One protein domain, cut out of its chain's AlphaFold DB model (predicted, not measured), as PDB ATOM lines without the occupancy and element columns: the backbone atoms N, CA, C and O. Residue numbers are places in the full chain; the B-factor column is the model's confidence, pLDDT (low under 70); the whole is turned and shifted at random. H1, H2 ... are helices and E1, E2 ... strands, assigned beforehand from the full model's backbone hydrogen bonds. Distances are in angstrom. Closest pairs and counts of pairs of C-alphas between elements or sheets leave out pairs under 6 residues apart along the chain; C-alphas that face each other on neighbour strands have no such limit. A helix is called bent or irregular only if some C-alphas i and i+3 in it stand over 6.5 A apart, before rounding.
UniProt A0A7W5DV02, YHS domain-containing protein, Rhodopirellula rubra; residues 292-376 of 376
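Overview. This is residues 292 to 376 of the 376 residues of the protein "YHS domain-containing protein" of Rhodopirellula rubra (UniProt A0A7W5DV02). A small twisted sheet of four strands is sandwiched between helices: H1 crosses one face over E4, and H2 and H3 cover the other. A long link, residues 318 to 333, leads from H1 back to E3. The printed part has 85 residues, with three named helices and four named strands that follow along the chain as E1, E2, H1, E3, E4, H2, H3; the sheet is antiparallel, E1 - E2 - E3 - E4, and the class is mixed, helices and strands. It is compact and rounded, with a radius of gyration of the C-alphas of 11.0 A and spans of 30 by 26 by 25 A.

Arrangement. Start with E1, residues 298 to 300, and E2, residues 303 to 305, an antiparallel hairpin; N 299 and O 303 are 2.8 A apart, within hydrogen-bond range. H1, residues 308 to 317, is on the sheet and runs across E4, residues 341 to 345, at 73 degrees on the local plane; their closest C-alphas, of Ile 314 and Tyr 344, are 6.6 A apart. E3, residues 334 to 338, is antiparallel to E2, with N 304 and O 335 2.9 A apart, and forms a hairpin with E4, with N 336 and O 343 2.9 A apart. On the face opposite H1, H2, residues 348 to 356, runs along E3 at 4 degrees on the local plane; their closest C-alphas, of Ala 338 and Ile 354, are 6.4 A apart. H3, residues 358 to 367, on the same face as H2, runs across E4 at 79 degrees on the local plane; their closest C-alphas, of Ile 343 and Leu 362, are 7.7 A apart. Every O i to N i+4 pair is within hydrogen-bond range in H3, 4 of 6 in H1 and 3 of 5 in H2.

Along the chain. Find C-alpha 298 at (-43.201, 34.750, -36.395), where E1 begins; it spans 5.3 A, and E2 7.1 A. H1 spans 15.1 A and is irregular, with C-alphas 309 and 312 7.4 A apart. E3 spans 12.7 A and E4 13.1 A. H2 spans 14.0 A and is only just irregular, with C-alphas 349 and 352 6.6 A apart; H3 spans 14.5 A and ends at C-alpha 367, (-28.134, 12.638, -26.595).

Size, cuts and confidence. The two C-alphas farthest apart, of Glu 297 and Ser 367, are 29.7 A apart. The printed part has no cut, H1 to E3 is the long link, and no printed residue is under 70 in pLDDT.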
ATOM      1  N   VAL A 292     -37.444  30.094 -21.623       84.69
ATOM      2  CA  VAL A 292     -37.388  31.159 -22.630       84.69
ATOM      3  C   VAL A 292     -38.801  31.632 -22.988       84.69
ATOM      4  O   VAL A 292     -39.746  30.847 -22.917       84.69
ATOM      5  N   PRO A 293     -38.999  32.907 -23.362       86.81
ATOM      6  CA  PRO A 293     -40.315  33.390 -23.780       86.81
ATOM      7  C   PRO A 293     -40.771  32.709 -25.079       86.81
ATOM      8  O   PRO A 293     -39.937  32.431 -25.945       86.81
ATOM      9  N   ALA A 294     -42.084  32.522 -25.263       82.19
ATOM     10  CA  ALA A 294     -42.671  31.949 -26.488       82.19
ATOM     11  C   ALA A 294     -42.251  32.645 -27.797       82.19
ATOM     12  O   ALA A 294     -42.116  31.988 -28.827       82.19
ATOM     13  N   GLY A 295     -41.926  33.939 -27.737       81.06
ATOM     14  CA  GLY A 295     -41.607  34.754 -28.909       81.06
ATOM     15  C   GLY A 295     -42.873  35.334 -29.540       81.06
ATOM     16  O   GLY A 295     -43.921  34.699 -29.564       81.06
ATOM     17  N   THR A 296     -42.786  36.576 -30.011       79.44
ATOM     18  CA  THR A 296     -43.929  37.329 -30.560       79.44
ATOM     19  C   THR A 296     -43.820  37.556 -32.065       79.44
ATOM     20  O   THR A 296     -44.828  37.804 -32.719       79.44
ATOM     21  N   GLU A 297     -42.618  37.442 -32.630       90.00
ATOM     22  CA  GLU A 297     -42.360  37.661 -34.051       90.00
ATOM     23  C   GLU A 297     -42.196  36.323 -34.784       90.00
ATOM     24  O   GLU A 297     -41.185  35.628 -34.631       90.00
ATOM     25  N   GLN A 298     -43.206  35.960 -35.576       91.00
ATOM     26  CA  GLN A 298     -43.201  34.750 -36.395       91.00
ATOM     27  C   GLN A 298     -42.597  35.025 -37.773       91.00
ATOM     28  O   GLN A 298     -42.982  35.966 -38.460       91.00
ATOM     29  N   VAL A 299     -41.674  34.165 -38.197       89.81
ATOM     30  CA  VAL A 299     -41.138  34.157 -39.568       89.81
ATOM     31  C   VAL A 299     -42.024  33.298 -40.473       89.81
ATOM     32  O   VAL A 299     -42.168  33.573 -41.663       89.81
ATOM     33  N   ARG A 300     -42.619  32.249 -39.897       87.56
ATOM     34  CA  ARG A 300     -43.637  31.356 -40.463       87.56
ATOM     35  C   ARG A 300     -44.453  30.780 -39.304       87.56
ATOM     36  O   ARG A 300     -44.015  30.871 -38.158       87.56
ATOM     37  N   ASP A 301     -45.587  30.157 -39.607       86.88
ATOM     38  CA  ASP A 301     -46.424  29.524 -38.586       86.88
ATOM     39  C   ASP A 301     -45.614  28.537 -37.722       86.88
ATOM     40  O   ASP A 301     -44.892  27.677 -38.241       86.88
ATOM     41  N   GLY A 302     -45.661  28.733 -36.403       86.06
ATOM     42  CA  GLY A 302     -44.904  27.953 -35.416       86.06
ATOM     43  C   GLY A 302     -43.381  28.175 -35.387       86.06
ATOM     44  O   GLY A 302     -42.684  27.453 -34.669       86.06
ATOM     45  N   ILE A 303     -42.847  29.148 -36.139       93.31
ATOM     46  CA  ILE A 303     -41.410  29.451 -36.245       93.31
ATOM     47  C   ILE A 303     -41.158  30.911 -35.870       93.31
ATOM     48  O   ILE A 303     -41.576  31.831 -36.573       93.31
ATOM     49  N   PHE A 304     -40.399  31.124 -34.801       94.56
ATOM     50  CA  PHE A 304     -40.204  32.434 -34.189       94.56
ATOM     51  C   PHE A 304     -38.768  32.926 -34.353       94.56
ATOM     52  O   PHE A 304     -37.818  32.132 -34.348       94.56
ATOM     53  N   LYS A 305     -38.590  34.247 -34.447       94.00
ATOM     54  CA  LYS A 305     -37.266  34.850 -34.268       94.00
ATOM     55  C   LYS A 305     -36.795  34.653 -32.827       94.00
ATOM     56  O   LYS A 305     -37.591  34.676 -31.884       94.00
ATOM     57  N   VAL A 306     -35.494  34.433 -32.669       94.44
ATOM     58  CA  VAL A 306     -34.864  34.369 -31.348       94.44
ATOM     59  C   VAL A 306     -34.784  35.764 -30.729       94.44
ATOM     60  O   VAL A 306     -34.722  36.770 -31.436       94.44
ATOM     61  N   VAL A 307     -34.772  35.823 -29.402       92.12
ATOM     62  CA  VAL A 307     -34.586  37.053 -28.623       92.12
ATOM     63  C   VAL A 307     -33.357  36.931 -27.725       92.12
ATOM     64  O   VAL A 307     -32.765  35.863 -27.599       92.12
ATOM     65  N   SER A 308     -32.976  38.012 -27.044       87.38
ATOM     66  CA  SER A 308     -31.808  38.025 -26.148       87.38
ATOM     67  C   SER A 308     -31.838  36.930 -25.071       87.38
ATOM     68  O   SER A 308     -30.794  36.383 -24.725       87.38
ATOM     69  N   ALA A 309     -33.025  36.556 -24.585       84.88
ATOM     70  CA  ALA A 309     -33.197  35.470 -23.617       84.88
ATOM     71  C   ALA A 309     -32.819  34.077 -24.165       84.88
ATOM     72  O   ALA A 309     -32.575  33.167 -23.379       84.88
ATOM     73  N   ASP A 310     -32.758  33.900 -25.488       90.25
ATOM     74  CA  ASP A 310     -32.432  32.625 -26.136       90.25
ATOM     75  C   ASP A 310     -30.910  32.386 -26.264       90.25
ATOM     76  O   ASP A 310     -30.472  31.248 -26.423       90.25
ATOM     77  N   VAL A 311     -30.087  33.437 -26.166       91.56
ATOM     78  CA  VAL A 311     -28.627  33.409 -26.396       91.56
ATOM     79  C   VAL A 311     -27.877  32.296 -25.645       91.56
ATOM     80  O   VAL A 311     -27.134  31.559 -26.301       91.56
ATOM     81  N   PRO A 312     -28.036  32.107 -24.316       88.12
ATOM     82  CA  PRO A 312     -27.297  31.059 -23.608       88.12
ATOM     83  C   PRO A 312     -27.682  29.650 -24.081       88.12
ATOM     84  O   PRO A 312     -26.838  28.756 -24.112       88.12
ATOM     85  N   PHE A 313     -28.928  29.453 -24.508       92.94
ATOM     86  CA  PHE A 313     -29.427  28.160 -24.976       92.94
ATOM     87  C   PHE A 313     -28.999  27.862 -26.411       92.94
ATOM     88  O   PHE A 313     -28.661  26.725 -26.728       92.94
ATOM     89  N   ILE A 314     -28.922  28.888 -27.260       94.00
ATOM     90  CA  ILE A 314     -28.327  28.794 -28.598       94.00
ATOM     91  C   ILE A 314     -26.844  28.411 -28.485       94.00
ATOM     92  O   ILE A 314     -26.388  27.508 -29.186       94.00
ATOM     93  N   ALA A 315     -26.104  29.045 -27.570       91.31
ATOM     94  CA  ALA A 315     -24.690  28.753 -27.328       91.31
ATOM     95  C   ALA A 315     -24.453  27.347 -26.750       91.31
ATOM     96  O   ALA A 315     -23.440  26.717 -27.060       91.31
ATOM     97  N   ALA A 316     -25.385  26.846 -25.935       90.94
ATOM     98  CA  ALA A 316     -25.361  25.472 -25.445       90.94
ATOM     99  C   ALA A 316     -25.667  24.466 -26.566       90.94
ATOM    100  O   ALA A 316     -24.977  23.457 -26.682       90.94
ATOM    101  N   GLN A 317     -26.659  24.762 -27.414       95.69
ATOM    102  CA  GLN A 317     -27.101  23.856 -28.470       95.69
ATOM    103  C   GLN A 317     -26.102  23.763 -29.634       95.69
ATOM    104  O   GLN A 317     -25.830  22.661 -30.101       95.69
ATOM    105  N   LYS A 318     -25.539  24.897 -30.082       93.75
ATOM    106  CA  LYS A 318     -24.542  25.067 -31.170       93.75
ATOM    107  C   LYS A 318     -24.983  24.619 -32.569       93.75
ATOM    108  O   LYS A 318     -24.783  25.358 -33.531       93.75
ATOM    109  N   LYS A 319     -25.575  23.433 -32.695       95.38
ATOM    110  CA  LYS A 319     -25.979  22.794 -33.947       95.38
ATOM    111  C   LYS A 319     -27.492  22.636 -34.057       95.38
ATOM    112  O   LYS A 319     -28.214  22.515 -33.068       95.38
ATOM    113  N   CYS A 320     -27.992  22.612 -35.285       95.12
ATOM    114  CA  CYS A 320     -29.367  22.249 -35.583       95.12
ATOM    115  C   CYS A 320     -29.540  20.727 -35.439       95.12
ATOM    116  O   CYS A 320     -28.886  19.993 -36.175       95.12
ATOM    117  N   PRO A 321     -30.460  20.215 -34.599       94.56
ATOM    118  CA  PRO A 321     -30.605  18.772 -34.396       94.56
ATOM    119  C   PRO A 321     -31.107  18.040 -35.646       94.56
ATOM    120  O   PRO A 321     -30.943  16.833 -35.751       94.56
ATOM    121  N   VAL A 322     -31.714  18.762 -36.597       94.31
ATOM    122  CA  VAL A 322     -32.292  18.186 -37.820       94.31
ATOM    123  C   VAL A 322     -31.257  17.972 -38.924       94.31
ATOM    124  O   VAL A 322     -31.370  16.999 -39.665       94.31
ATOM    125  N   MET A 323     -30.296  18.888 -39.053       91.62
ATOM    126  CA  MET A 323     -29.304  18.894 -40.139       91.62
ATOM    127  C   MET A 323     -27.865  18.693 -39.646       91.62
ATOM    128  O   MET A 323     -26.976  18.554 -40.469       91.62
ATOM    129  N   ASP A 324     -27.633  18.702 -38.330       91.69
ATOM    130  CA  ASP A 324     -26.313  18.660 -37.674       91.69
ATOM    131  C   ASP A 324     -25.328  19.783 -38.079       91.69
ATOM    132  O   ASP A 324     -24.132  19.735 -37.782       91.69
ATOM    133  N   GLU A 325     -25.854  20.840 -38.698       92.25
ATOM    134  CA  GLU A 325     -25.125  22.047 -39.107       92.25
ATOM    135  C   GLU A 325     -25.132  23.123 -38.008       92.25
ATOM    136  O   GLU A 325     -26.077  23.162 -37.207       92.25
ATOM    137  N   PRO A 326     -24.146  24.041 -37.971       94.88
ATOM    138  CA  PRO A 326     -24.174  25.208 -37.092       94.88
ATOM    139  C   PRO A 326     -25.472  26.015 -37.225       94.88
ATOM    140  O   PRO A 326     -26.047  26.153 -38.309       94.88
ATOM    141  N   LEU A 327     -25.966  26.544 -36.103       93.94
ATOM    142  CA  LEU A 327     -27.252  27.250 -36.050       93.94
ATOM    143  C   LEU A 327     -27.305  28.540 -36.890       93.94
ATOM    144  O   LEU A 327     -28.395  28.969 -37.261       93.94
ATOM    145  N   ASP A 328     -26.157  29.121 -37.215       92.06
ATOM    146  CA  ASP A 328     -25.973  30.333 -38.019       92.06
ATOM    147  C   ASP A 328     -25.659  30.056 -39.503       92.06
ATOM    148  O   ASP A 328     -25.686  30.974 -40.320       92.06
ATOM    149  N   ALA A 329     -25.438  28.797 -39.898       90.25
ATOM    150  CA  ALA A 329     -24.975  28.453 -41.246       90.25
ATOM    151  C   ALA A 329     -26.003  28.706 -42.370       90.25
ATOM    152  O   ALA A 329     -25.625  28.857 -43.528       90.25
ATOM    153  N   MET A 330     -27.305  28.721 -42.056       88.69
ATOM    154  CA  MET A 330     -28.393  28.698 -43.053       88.69
ATOM    155  C   MET A 330     -29.449  29.799 -42.832       88.69
ATOM    156  O   MET A 330     -30.622  29.630 -43.175       88.69
ATOM    157  N   GLY A 331     -29.033  30.933 -42.253       84.75
ATOM    158  CA  GLY A 331     -29.884  32.110 -42.009       84.75
ATOM    159  C   GLY A 331     -30.607  32.131 -40.655       84.75
ATOM    160  O   GLY A 331     -31.334  33.082 -40.372       84.75
ATOM    161  N   GLY A 332     -30.421  31.099 -39.829       86.38
ATOM    162  CA  GLY A 332     -30.864  31.038 -38.435       86.38
ATOM    163  C   GLY A 332     -29.949  31.804 -37.467       86.38
ATOM    164  O   GLY A 332     -29.069  32.544 -37.907       86.38
ATOM    165  N   PRO A 333     -30.137  31.644 -36.142       94.06
ATOM    166  CA  PRO A 333     -31.039  30.699 -35.478       94.06
ATOM    167  C   PRO A 333     -32.514  31.134 -35.461       94.06
ATOM    168  O   PRO A 333     -32.842  32.295 -35.223       94.06
ATOM    169  N   TYR A 334     -33.414  30.162 -35.613       95.38
ATOM    170  CA  TYR A 334     -34.855  30.305 -35.371       95.38
ATOM    171  C   TYR A 334     -35.296  29.419 -34.209       95.38
ATOM    172  O   TYR A 334     -34.710  28.362 -33.985       95.38
ATOM    173  N   LYS A 335     -36.352  29.818 -33.501       96.00
ATOM    174  CA  LYS A 335     -36.939  29.072 -32.384       96.00
ATOM    175  C   LYS A 335     -38.209  28.348 -32.821       96.00
ATOM    176  O   LYS A 335     -39.087  28.951 -33.437       96.00
ATOM    177  N   VAL A 336     -38.322  27.076 -32.454       95.44
ATOM    178  CA  VAL A 336     -39.515  26.251 -32.682       95.44
ATOM    179  C   VAL A 336     -39.981  25.645 -31.366       95.44
ATOM    180  O   VAL A 336     -39.169  25.170 -30.571       95.44
ATOM    181  N   ASN A 337     -41.295  25.653 -31.150       93.12
ATOM    182  CA  ASN A 337     -41.915  24.963 -30.028       93.12
ATOM    183  C   ASN A 337     -42.000  23.458 -30.317       93.12
ATOM    184  O   ASN A 337     -42.691  23.029 -31.242       93.12
ATOM    185  N   ALA A 338     -41.317  22.663 -29.502       93.00
ATOM    186  CA  ALA A 338     -41.396  21.214 -29.467       93.00
ATOM    187  C   ALA A 338     -41.992  20.780 -28.121       93.00
ATOM    188  O   ALA A 338     -41.285  20.711 -27.118       93.00
ATOM    189  N   ALA A 339     -43.301  20.508 -28.090       90.19
ATOM    190  CA  ALA A 339     -44.018  20.047 -26.894       90.19
ATOM    191  C   ALA A 339     -43.785  20.923 -25.638       90.19
ATOM    192  O   ALA A 339     -43.543  20.415 -24.545       90.19
ATOM    193  N   GLY A 340     -43.838  22.248 -25.798       87.75
ATOM    194  CA  GLY A 340     -43.646  23.211 -24.709       87.75
ATOM    195  C   GLY A 340     -42.182  23.538 -24.401       87.75
ATOM    196  O   GLY A 340     -41.913  24.240 -23.430       87.75
ATOM    197  N   LYS A 341     -41.229  23.065 -25.210       93.38
ATOM    198  CA  LYS A 341     -39.797  23.372 -25.097       93.38
ATOM    199  C   LYS A 341     -39.272  24.037 -26.366       93.38
ATOM    200  O   LYS A 341     -39.802  23.805 -27.450       93.38
ATOM    201  N   ALA A 342     -38.237  24.859 -26.246       95.00
ATOM    202  CA  ALA A 342     -37.623  25.518 -27.392       95.00
ATOM    203  C   ALA A 342     -36.514  24.653 -27.998       95.00
ATOM    204  O   ALA A 342     -35.578  24.257 -27.305       95.00
ATOM    205  N   ILE A 343     -36.605  24.410 -29.305       96.81
ATOM    206  CA  ILE A 343     -35.517  23.875 -30.126       96.81
ATOM    207  C   ILE A 343     -35.073  24.963 -31.101       96.81
ATOM    208  O   ILE A 343     -35.911  25.572 -31.774       96.81
ATOM    209  N   TYR A 344     -33.761  25.179 -31.209       96.88
ATOM    210  CA  TYR A 344     -33.198  26.126 -32.169       96.88
ATOM    211  C   TYR A 344     -32.852  25.431 -33.492       96.88
ATOM    212  O   TYR A 344     -32.375  24.296 -33.510       96.88
ATOM    213  N   ILE A 345     -33.106  26.083 -34.623       96.38
ATOM    214  CA  ILE A 345     -32.838  25.528 -35.958       96.38
ATOM    215  C   ILE A 345     -32.128  26.528 -36.862       96.38
ATOM    216  O   ILE A 345     -32.337  27.733 -36.749       96.38
ATOM    217  N   CYS A 346     -31.321  26.009 -37.790       95.00
ATOM    218  CA  CYS A 346     -30.541  26.821 -38.722       95.00
ATOM    219  C   CYS A 346     -31.364  27.381 -39.890       95.00
ATOM    220  O   CYS A 346     -30.952  28.367 -40.483       95.00
ATOM    221  N   CYS A 347     -32.520  26.791 -40.224       93.75
ATOM    222  CA  CYS A 347     -33.409  27.291 -41.274       93.75
ATOM    223  C   CYS A 347     -34.883  26.926 -41.010       93.75
ATOM    224  O   CYS A 347     -35.153  25.906 -40.369       93.75
ATOM    225  N   PRO A 348     -35.869  27.674 -41.550       93.38
ATOM    226  CA  PRO A 348     -37.293  27.401 -41.316       93.38
ATOM    227  C   PRO A 348     -37.770  26.040 -41.851       93.38
ATOM    228  O   PRO A 348     -38.805  25.531 -41.426       93.38
ATOM    229  N   GLY A 349     -37.036  25.434 -42.793       92.06
ATOM    230  CA  GLY A 349     -37.373  24.129 -43.376       92.06
ATOM    231  C   GLY A 349     -37.318  22.970 -42.373       92.06
ATOM    232  O   GLY A 349     -38.061  22.000 -42.519       92.06
ATOM    233  N   CYS A 350     -36.499  23.087 -41.324       91.81
ATOM    234  CA  CYS A 350     -36.340  22.056 -40.297       91.81
ATOM    235  C   CYS A 350     -37.552  21.937 -39.359       91.81
ATOM    236  O   CYS A 350     -37.771  20.878 -38.771       91.81
ATOM    237  N   ALA A 351     -38.364  22.991 -39.246       93.31
ATOM    238  CA  ALA A 351     -39.463  23.059 -38.287       93.31
ATOM    239  C   ALA A 351     -40.518  21.970 -38.500       93.31
ATOM    240  O   ALA A 351     -40.953  21.356 -37.535       93.31
ATOM    241  N   LYS A 352     -40.865  21.649 -39.758       93.19
ATOM    242  CA  LYS A 352     -41.876  20.619 -40.072       93.19
ATOM    243  C   LYS A 352     -41.541  19.264 -39.446       93.19
ATOM    244  O   LYS A 352     -42.431  18.586 -38.945       93.19
ATOM    245  N   LYS A 353     -40.260  18.880 -39.451       93.44
ATOM    246  CA  LYS A 353     -39.800  17.627 -38.835       93.44
ATOM    247  C   LYS A 353     -39.925  17.670 -37.311       93.44
ATOM    248  O   LYS A 353     -40.242  16.646 -36.719       93.44
ATOM    249  N   ILE A 354     -39.693  18.833 -36.699       94.44
ATOM    250  CA  ILE A 354     -39.818  19.038 -35.250       94.44
ATOM    251  C   ILE A 354     -41.277  19.007 -34.812       94.44
ATOM    252  O   ILE A 354     -41.604  18.322 -33.853       94.44
ATOM    253  N   THR A 355     -42.160  19.686 -35.541       91.62
ATOM    254  CA  THR A 355     -43.598  19.681 -35.255       91.62
ATOM    255  C   THR A 355     -44.212  18.292 -35.430       91.62
ATOM    256  O   THR A 355     -45.088  17.921 -34.658       91.62
ATOM    257  N   ALA A 356     -43.744  17.510 -36.410       94.62
ATOM    258  CA  ALA A 356     -44.238  16.155 -36.648       94.62
ATOM    259  C   ALA A 356     -43.839  15.151 -35.550       94.62
ATOM    260  O   ALA A 356     -44.584  14.209 -35.300       94.62
ATOM    261  N   ASP A 357     -42.681  15.333 -34.909       95.12
ATOM    262  CA  ASP A 357     -42.186  14.423 -33.868       95.12
ATOM    263  C   ASP A 357     -41.340  15.166 -32.816       95.12
ATOM    264  O   ASP A 357     -40.111  15.044 -32.778       95.12
ATOM    265  N   PRO A 358     -41.971  15.981 -31.952       94.00
ATOM    266  CA  PRO A 358     -41.247  16.838 -31.017       94.00
ATOM    267  C   PRO A 358     -40.424  16.033 -30.005       94.00
ATOM    268  O   PRO A 358     -39.329  16.450 -29.632       94.00
ATOM    269  N   GLN A 359     -40.908  14.858 -29.591       95.31
ATOM    270  CA  GLN A 359     -40.229  14.015 -28.603       95.31
ATOM    271  C   GLN A 359     -38.927  13.429 -29.150       95.31
ATOM    272  O   GLN A 359     -37.912  13.439 -28.451       95.31
ATOM    273  N   LYS A 360     -38.911  12.992 -30.416       96.38
ATOM    274  CA  LYS A 360     -37.688  12.515 -31.071       96.38
ATOM    275  C   LYS A 360     -36.584  13.563 -31.063       96.38
ATOM    276  O   LYS A 360     -35.449  13.243 -30.722       96.38
ATOM    277  N   TRP A 361     -36.884  14.810 -31.416       95.69
ATOM    278  CA  TRP A 361     -35.848  15.847 -31.498       95.69
ATOM    279  C   TRP A 361     -35.385  16.339 -30.128       95.69
ATOM    280  O   TRP A 361     -34.208  16.653 -29.968       95.69
ATOM    281  N   LEU A 362     -36.260  16.320 -29.120       94.94
ATOM    282  CA  LEU A 362     -35.851  16.519 -27.728       94.94
ATOM    283  C   LEU A 362     -34.903  15.406 -27.253       94.94
ATOM    284  O   LEU A 362     -33.918  15.690 -26.572       94.94
ATOM    285  N   ALA A 363     -35.148  14.153 -27.647       94.44
ATOM    286  CA  ALA A 363     -34.249  13.039 -27.348       94.44
ATOM    287  C   ALA A 363     -32.893  13.172 -28.066       94.44
ATOM    288  O   ALA A 363     -31.857  12.903 -27.457       94.44
ATOM    289  N   VAL A 364     -32.882  13.643 -29.321       94.88
ATOM    290  CA  VAL A 364     -31.642  13.949 -30.061       94.88
ATOM    291  C   VAL A 364     -30.821  15.005 -29.320       94.88
ATOM    292  O   VAL A 364     -29.651  14.759 -29.041       94.88
ATOM    293  N   LEU A 365     -31.425  16.127 -28.915       93.25
ATOM    294  CA  LEU A 365     -30.725  17.159 -28.138       93.25
ATOM    295  C   LEU A 365     -30.155  16.605 -26.830       93.25
ATOM    296  O   LEU A 365     -28.982  16.818 -26.524       93.25
ATOM    297  N   LYS A 366     -30.945  15.804 -26.108       92.44
ATOM    298  CA  LYS A 366     -30.493  15.156 -24.873       92.44
ATOM    299  C   LYS A 366     -29.289  14.239 -25.110       92.44
ATOM    300  O   LYS A 366     -28.361  14.242 -24.309       92.44
ATOM    301  N   SER A 367     -29.274  13.488 -26.214       91.19
ATOM    302  CA  SER A 367     -28.134  12.638 -26.595       91.19
ATOM    303  C   SER A 367     -26.869  13.438 -26.936       91.19
ATOM    304  O   SER A 367     -25.762  12.940 -26.762       91.19
ATOM    305  N   GLN A 368     -27.031  14.696 -27.352       88.44
ATOM    306  CA  GLN A 368     -25.948  15.646 -27.617       88.44
ATOM    307  C   GLN A 368     -25.516  16.422 -26.357       88.44
ATOM    308  O   GLN A 368     -24.697  17.333 -26.447       88.44
ATOM    309  N   GLY A 369     -26.061  16.080 -25.183       87.88
ATOM    310  CA  GLY A 369     -25.777  16.775 -23.927       87.88
ATOM    311  C   GLY A 369     -26.429  18.157 -23.823       87.88
ATOM    312  O   GLY A 369     -26.012  18.964 -22.997       87.88
ATOM    313  N   VAL A 370     -27.439  18.440 -24.651       90.50
ATOM    314  CA  VAL A 370     -28.155  19.717 -24.680       90.50
ATOM    315  C   VAL A 370     -29.538  19.544 -24.062       90.50
ATOM    316  O   VAL A 370     -30.342  18.731 -24.517       90.50
ATOM    317  N   GLU A 371     -29.849  20.349 -23.048       89.31
ATOM    318  CA  GLU A 371     -31.179  20.385 -22.442       89.31
ATOM    319  C   GLU A 371     -32.006  21.553 -22.994       89.31
ATOM    320  O   GLU A 371     -31.623  22.718 -22.889       89.31
ATOM    321  N   ALA A 372     -33.149  21.236 -23.609       91.69
ATOM    322  CA  ALA A 372     -34.028  22.230 -24.219       91.69
ATOM    323  C   ALA A 372     -34.826  23.009 -23.150       91.69
ATOM    324  O   ALA A 372     -35.532  22.374 -22.345       91.69
ATOM    325  N   PRO A 373     -34.778  24.359 -23.156       91.19
ATOM    326  CA  PRO A 373     -35.482  25.169 -22.175       91.19
ATOM    327  C   PRO A 373     -36.996  25.132 -22.399       91.19
ATOM    328  O   PRO A 373     -37.479  24.939 -23.515       91.19
ATOM    329  N   VAL A 374     -37.759  25.332 -21.331       90.62
ATOM    330  CA  VAL A 374     -39.226  25.403 -21.372       90.62
ATOM    331  C   VAL A 374     -39.669  26.739 -21.962       90.62
ATOM    332  O   VAL A 374     -39.107  27.787 -21.647       90.62
ATOM    333  N   ILE A 375     -40.689  26.713 -22.812       84.50
ATOM    334  CA  ILE A 375     -41.333  27.917 -23.328       84.50
ATOM    335  C   ILE A 375     -42.373  28.401 -22.310       84.50
ATOM    336  O   ILE A 375     -43.253  27.632 -21.927       84.50
ATOM    337  N   ARG A 376     -42.267  29.669 -21.897       81.06
ATOM    338  CA  ARG A 376     -43.199  30.337 -20.972       81.06
ATOM    339  C   ARG A 376     -44.046  31.415 -21.632       81.06
ATOM    340  O   ARG A 376     -43.553  32.052 -22.601       81.06
TER     341      ARG A 376